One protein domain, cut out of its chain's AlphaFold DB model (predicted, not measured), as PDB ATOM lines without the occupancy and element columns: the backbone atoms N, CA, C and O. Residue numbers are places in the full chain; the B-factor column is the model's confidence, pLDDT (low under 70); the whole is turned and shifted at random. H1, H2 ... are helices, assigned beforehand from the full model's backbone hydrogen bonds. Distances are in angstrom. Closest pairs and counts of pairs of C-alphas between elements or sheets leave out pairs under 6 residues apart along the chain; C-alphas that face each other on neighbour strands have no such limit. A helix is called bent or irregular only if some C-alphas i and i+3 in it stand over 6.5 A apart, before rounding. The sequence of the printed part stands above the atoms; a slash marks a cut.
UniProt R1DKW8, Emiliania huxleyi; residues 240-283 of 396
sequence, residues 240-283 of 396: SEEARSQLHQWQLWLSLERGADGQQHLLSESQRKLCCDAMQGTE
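This is residues 240 to 283 of the 396 residues of a protein of Emiliania huxleyi (UniProt R1DKW8). A long helix, H1, and a shorter one, H2, make a V that meets where H1 begins and H2 ends, with the link between them running across the V's open side. Residues 256 to 261 of H1 stick out at the far end. The printed part has 44 residues with two named helices, H1 then H2, and no named strand; the class is all helix. It is compact, with a radius of gyration of the C-alphas of 10.4 A, yet elongated, spanning 33 by 18 by 13 A.

H1, residues 241 to 261, measures 27.2 A from C-alpha 241 at (-44.115, 20.146, -25.865) to C-alpha 261. It has a kink of 59 degrees near residue 255 and is irregular, C-alphas 257 and 260 being 9.3 A apart. H2, residues 269 to 280, measures 16.4 A and ends at C-alpha 280 at (-47.444, 28.267, -30.396).

H1 and H2 touch, their closest C-alphas being those of Ser 245 and Met 279, 4.6 A apart. They run opposite ways at a steep tilt of 55 degrees. In H2 every O i to N i+4 pair is within hydrogen-bond range; in H1, 14 of 17.

The two C-alphas farthest apart, those of Asp 261 and Glu 283, are 33.9 A apart. The printed part has no cut, and the link H1 to H2 is short. Residues 282 to 283 have pLDDT under 70.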
ATOM      1  N   SER A 240     -42.987  15.426 -25.100       80.12
ATOM      2  CA  SER A 240     -43.060  16.741 -24.460       80.12
ATOM      3  C   SER A 240     -43.371  17.838 -25.486       80.12
ATOM      4  O   SER A 240     -43.179  17.657 -26.697       80.12
ATOM      5  N   GLU A 241     -43.853  18.984 -25.011       82.62
ATOM      6  CA  GLU A 241     -44.115  20.146 -25.865       82.62
ATOM      7  C   GLU A 241     -42.838  20.648 -26.542       82.62
ATOM      8  O   GLU A 241     -42.859  20.940 -27.735       82.62
ATOM      9  N   GLU A 242     -41.697  20.626 -25.852       80.44
ATOM     10  CA  GLU A 242     -40.401  21.015 -26.415       80.44
ATOM     11  C   GLU A 242     -39.985  20.091 -27.562       80.44
ATOM     12  O   GLU A 242     -39.568  20.556 -28.625       80.44
ATOM     13  N   ALA A 243     -40.140  18.776 -27.386       80.62
ATOM     14  CA  ALA A 243     -39.808  17.802 -28.420       80.62
ATOM     15  C   ALA A 243     -40.729  17.936 -29.646       80.62
ATOM     16  O   ALA A 243     -40.282  17.771 -30.783       80.62
ATOM     17  N   ARG A 244     -42.011  18.260 -29.436       86.88
ATOM     18  CA  ARG A 244     -42.948  18.574 -30.523       86.88
ATOM     19  C   ARG A 244     -42.567  19.859 -31.252       86.88
ATOM     20  O   ARG A 244     -42.569  19.862 -32.481       86.88
ATOM     21  N   SER A 245     -42.181  20.900 -30.523       89.38
ATOM     22  CA  SER A 245     -41.715  22.168 -31.088       89.38
ATOM     23  C   SER A 245     -40.463  21.982 -31.941       89.38
ATOM     24  O   SER A 245     -40.406  22.449 -33.076       89.38
ATOM     25  N   GLN A 246     -39.480  21.218 -31.459       88.25
ATOM     26  CA  GLN A 246     -38.283  20.881 -32.238       88.25
ATOM     27  C   GLN A 246     -38.621  20.059 -33.491       88.25
ATOM     28  O   GLN A 246     -38.058  20.288 -34.563       88.25
ATOM     29  N   LEU A 247     -39.572  19.125 -33.384       88.19
ATOM     30  CA  LEU A 247     -40.034  18.340 -34.528       88.19
ATOM     31  C   LEU A 247     -40.727  19.219 -35.578       88.19
ATOM     32  O   LEU A 247     -40.497  19.031 -36.773       88.19
ATOM     33  N   HIS A 248     -41.515  20.206 -35.145       92.31
ATOM     34  CA  HIS A 248     -42.106  21.210 -36.031       92.31
ATOM     35  C   HIS A 248     -41.036  22.029 -36.753       92.31
ATOM     36  O   HIS A 248     -41.067  22.135 -37.975       92.31
ATOM     37  N   GLN A 249     -40.028  22.529 -36.035       93.00
ATOM     38  CA  GLN A 249     -38.919  23.286 -36.630       93.00
ATOM     39  C   GLN A 249     -38.170  22.477 -37.698       93.00
ATOM     40  O   GLN A 249     -37.800  23.003 -38.749       93.00
ATOM     41  N   TRP A 250     -38.001  21.174 -37.478       91.00
ATOM     42  CA  TRP A 250     -37.439  20.281 -38.485       91.00
ATOM     43  C   TRP A 250     -38.364  20.086 -39.703       91.00
ATOM     44  O   TRP A 250     -37.892  20.116 -40.842       91.00
ATOM     45  N   GLN A 251     -39.680  19.946 -39.503       90.94
ATOM     46  CA  GLN A 251     -40.667  19.883 -40.593       90.94
ATOM     47  C   GLN A 251     -40.731  21.189 -41.409       90.94
ATOM     48  O   GLN A 251     -40.890  21.147 -42.633       90.94
ATOM     49  N   LEU A 252     -40.545  22.346 -40.765       93.69
ATOM     50  CA  LEU A 252     -40.390  23.634 -41.446       93.69
ATOM     51  C   LEU A 252     -39.131  23.659 -42.304       93.69
ATOM     52  O   LEU A 252     -39.199  24.029 -43.469       93.69
ATOM     53  N   TRP A 253     -37.995  23.217 -41.763       92.88
ATOM     54  CA  TRP A 253     -36.753  23.153 -42.527       92.88
ATOM     55  C   TRP A 253     -36.893  22.265 -43.775       92.88
ATOM     56  O   TRP A 253     -36.497  22.662 -44.873       92.88
ATOM     57  N   LEU A 254     -37.513  21.086 -43.634       89.62
ATOM     58  CA  LEU A 254     -37.806  20.213 -44.772       89.62
ATOM     59  C   LEU A 254     -38.691  20.909 -45.813       89.62
ATOM     60  O   LEU A 254     -38.370  20.901 -46.998       89.62
ATOM     61  N   SER A 255     -39.800  21.515 -45.390       91.81
ATOM     62  CA  SER A 255     -40.751  22.116 -46.332       91.81
ATOM     63  C   SER A 255     -40.208  23.374 -47.016       91.81
ATOM     64  O   SER A 255     -40.366  23.515 -48.227       91.81
ATOM     65  N   LEU A 256     -39.540  24.261 -46.274       92.38
ATOM     66  CA  LEU A 256     -39.086  25.560 -46.772       92.38
ATOM     67  C   LEU A 256     -37.784  25.479 -47.569       92.38
ATOM     68  O   LEU A 256     -37.643  26.178 -48.568       92.38
ATOM     69  N   GLU A 257     -36.834  24.641 -47.153       89.94
ATOM     70  CA  GLU A 257     -35.499  24.624 -47.763       89.94
ATOM     71  C   GLU A 257     -35.213  23.389 -48.611       89.94
ATOM     72  O   GLU A 257     -34.341  23.429 -49.481       89.94
ATOM     73  N   ARG A 258     -35.902  22.270 -48.358       86.56
ATOM     74  CA  ARG A 258     -35.734  21.049 -49.162       86.56
ATOM     75  C   ARG A 258     -36.812  20.896 -50.224       86.56
ATOM     76  O   ARG A 258     -36.556  20.232 -51.227       86.56
ATOM     77  N   GLY A 259     -37.991  21.484 -50.026       80.81
ATOM     78  CA  GLY A 259     -39.101  21.394 -50.970       80.81
ATOM     79  C   GLY A 259     -39.407  19.939 -51.345       80.81
ATOM     80  O   GLY A 259     -39.598  19.091 -50.471       80.81
ATOM     81  N   ALA A 260     -39.391  19.635 -52.646       81.38
ATOM     82  CA  ALA A 260     -39.699  18.302 -53.174       81.38
ATOM     83  C   ALA A 260     -38.816  17.182 -52.585       81.38
ATOM     84  O   ALA A 260     -39.326  16.102 -52.289       81.38
ATOM     85  N   ASP A 261     -37.528  17.446 -52.333       75.69
ATOM     86  CA  ASP A 261     -36.604  16.459 -51.750       75.69
ATOM     87  C   ASP A 261     -36.974  16.088 -50.304       75.69
ATOM     88  O   ASP A 261     -36.687  14.983 -49.836       75.69
ATOM     89  N   GLY A 262     -37.568  17.037 -49.573       77.12
ATOM     90  CA  GLY A 262     -37.973  16.875 -48.179       77.12
ATOM     91  C   GLY A 262     -39.355  16.247 -48.013       77.12
ATOM     92  O   GLY A 262     -39.654  15.729 -46.939       77.12
ATOM     93  N   GLN A 263     -40.175  16.247 -49.070       80.75
ATOM     94  CA  GLN A 263     -41.591  15.867 -49.027       80.75
ATOM     95  C   GLN A 263     -41.816  14.451 -48.480       80.75
ATOM     96  O   GLN A 263     -42.739  14.220 -47.705       80.75
ATOM     97  N   GLN A 264     -40.942  13.510 -48.841       78.62
ATOM     98  CA  GLN A 264     -41.013  12.115 -48.385       78.62
ATOM     99  C   GLN A 264     -40.754  11.937 -46.876       78.62
ATOM    100  O   GLN A 264     -41.029  10.871 -46.335       78.62
ATOM    101  N   HIS A 265     -40.194  12.955 -46.214       80.00
ATOM    102  CA  HIS A 265     -39.893  12.965 -44.781       80.00
ATOM    103  C   HIS A 265     -40.887  13.819 -43.982       80.00
ATOM    104  O   HIS A 265     -40.711  14.008 -42.774       80.00
ATOM    105  N   LEU A 266     -41.915  14.368 -44.635       85.31
ATOM    106  CA  LEU A 266     -42.954  15.104 -43.937       85.31
ATOM    107  C   LEU A 266     -43.884  14.146 -43.190       85.31
ATOM    108  O   LEU A 266     -44.323  13.127 -43.720       85.31
ATOM    109  N   LEU A 267     -44.213  14.520 -41.958       85.12
ATOM    110  CA  LEU A 267     -45.255  13.882 -41.163       85.12
ATOM    111  C   LEU A 267     -46.629  14.142 -41.787       85.12
ATOM    112  O   LEU A 267     -46.784  15.037 -42.631       85.12
ATOM    113  N   SER A 268     -47.643  13.397 -41.338       84.12
ATOM    114  CA  SER A 268     -49.024  13.666 -41.745       84.12
ATOM    115  C   SER A 268     -49.441  15.086 -41.353       84.12
ATOM    116  O   SER A 268     -48.896  15.689 -40.426       84.12
ATOM    117  N   GLU A 269     -50.441  15.636 -42.037       88.25
ATOM    118  CA  GLU A 269     -50.930  16.987 -41.749       88.25
ATOM    119  C   GLU A 269     -51.405  17.147 -40.298       88.25
ATOM    120  O   GLU A 269     -51.068  18.136 -39.650       88.25
ATOM    121  N   SER A 270     -52.092  16.139 -39.750       85.06
ATOM    122  CA  SER A 270     -52.534  16.137 -38.352       85.06
ATOM    123  C   SER A 270     -51.368  16.147 -37.361       85.06
ATOM    124  O   SER A 270     -51.410  16.877 -36.372       85.06
ATOM    125  N   GLN A 271     -50.301  15.392 -37.636       86.38
ATOM    126  CA  GLN A 271     -49.097  15.376 -36.803       86.38
ATOM    127  C   GLN A 271     -48.343  16.704 -36.881       86.38
ATOM    128  O   GLN A 271     -47.937  17.233 -35.850       86.38
ATOM    129  N   ARG A 272     -48.200  17.281 -38.083       89.25
ATOM    130  CA  ARG A 272     -47.584  18.605 -38.249       89.25
ATOM    131  C   ARG A 272     -48.370  19.678 -37.508       89.25
ATOM    132  O   ARG A 272     -47.761  20.494 -36.827       89.25
ATOM    133  N   LYS A 273     -49.705  19.647 -37.586       90.19
ATOM    134  CA  LYS A 273     -50.560  20.571 -36.836       90.19
ATOM    135  C   LYS A 273     -50.340  20.442 -35.328       90.19
ATOM    136  O   LYS A 273     -50.113  21.446 -34.670       90.19
ATOM    137  N   LEU A 274     -50.333  19.221 -34.800       88.81
ATOM    138  CA  LEU A 274     -50.100  18.980 -33.375       88.81
ATOM    139  C   LEU A 274     -48.714  19.470 -32.913       88.81
ATOM    140  O   LEU A 274     -48.579  19.998 -31.811       88.81
ATOM    141  N   CYS A 275     -47.684  19.338 -33.751       89.88
ATOM    142  CA  CYS A 275     -46.357  19.882 -33.461       89.88
ATOM    143  C   CYS A 275     -46.313  21.418 -33.541       89.88
ATOM    144  O   CYS A 275     -45.657  22.050 -32.716       89.88
ATOM    145  N   CYS A 276     -47.028  22.013 -34.496       91.81
ATOM    146  CA  CYS A 276     -47.163  23.460 -34.633       91.81
ATOM    147  C   CYS A 276     -47.878  24.077 -33.422       91.81
ATOM    148  O   CYS A 276     -47.384  25.045 -32.851       91.81
ATOM    149  N   ASP A 277     -48.997  23.486 -32.996       90.88
ATOM    150  CA  ASP A 277     -49.783  23.960 -31.853       90.88
ATOM    151  C   ASP A 277     -48.943  23.938 -30.556       90.88
ATOM    152  O   ASP A 277     -49.003  24.875 -29.764       90.88
ATOM    153  N   ALA A 278     -48.082  22.925 -30.374       88.75
ATOM    154  CA  ALA A 278     -47.155  22.857 -29.239       88.75
ATOM    155  C   ALA A 278     -46.110  23.988 -29.239       88.75
ATOM    156  O   ALA A 278     -45.747  24.484 -28.176       88.75
ATOM    157  N   MET A 279     -45.648  24.424 -30.416       89.88
ATOM    158  CA  MET A 279     -44.720  25.554 -30.518       89.88
ATOM    159  C   MET A 279     -45.405  26.885 -30.196       89.88
ATOM    160  O   MET A 279     -44.811  27.735 -29.539       89.88
ATOM    161  N   GLN A 280     -46.658  27.050 -30.624       88.62
ATOM    162  CA  GLN A 280     -47.444  28.267 -30.396       88.62
ATOM    163  C   GLN A 280     -47.920  28.417 -28.946       88.62
ATOM    164  O   GLN A 280     -48.109  29.534 -28.482       88.62
ATOM    165  N   GLY A 281     -48.106  27.307 -28.225       72.19
ATOM    166  CA  GLY A 281     -48.585  27.306 -26.838       72.19
ATOM    167  C   GLY A 281     -47.607  27.877 -25.803       72.19
ATOM    168  O   GLY A 281     -47.967  27.978 -24.633       72.19
ATOM    169  N   THR A 282     -46.387  28.254 -26.204       67.06
ATOM    170  CA  THR A 282     -45.407  28.857 -25.291       67.06
ATOM    171  C   THR A 282     -45.821  30.295 -24.973       67.06
ATOM    172  O   THR A 282     -45.854  31.146 -25.858       67.06
ATOM    173  N   GLU A 283     -46.146  30.571 -23.708       60.03
ATOM    174  CA  GLU A 283     -46.591  31.893 -23.260       60.03
ATOM    175  C   GLU A 283     -45.509  32.953 -23.511       60.03
ATOM    176  O   GLU A 283     -44.383  32.849 -23.012       60.03
TER     177      GLU A 283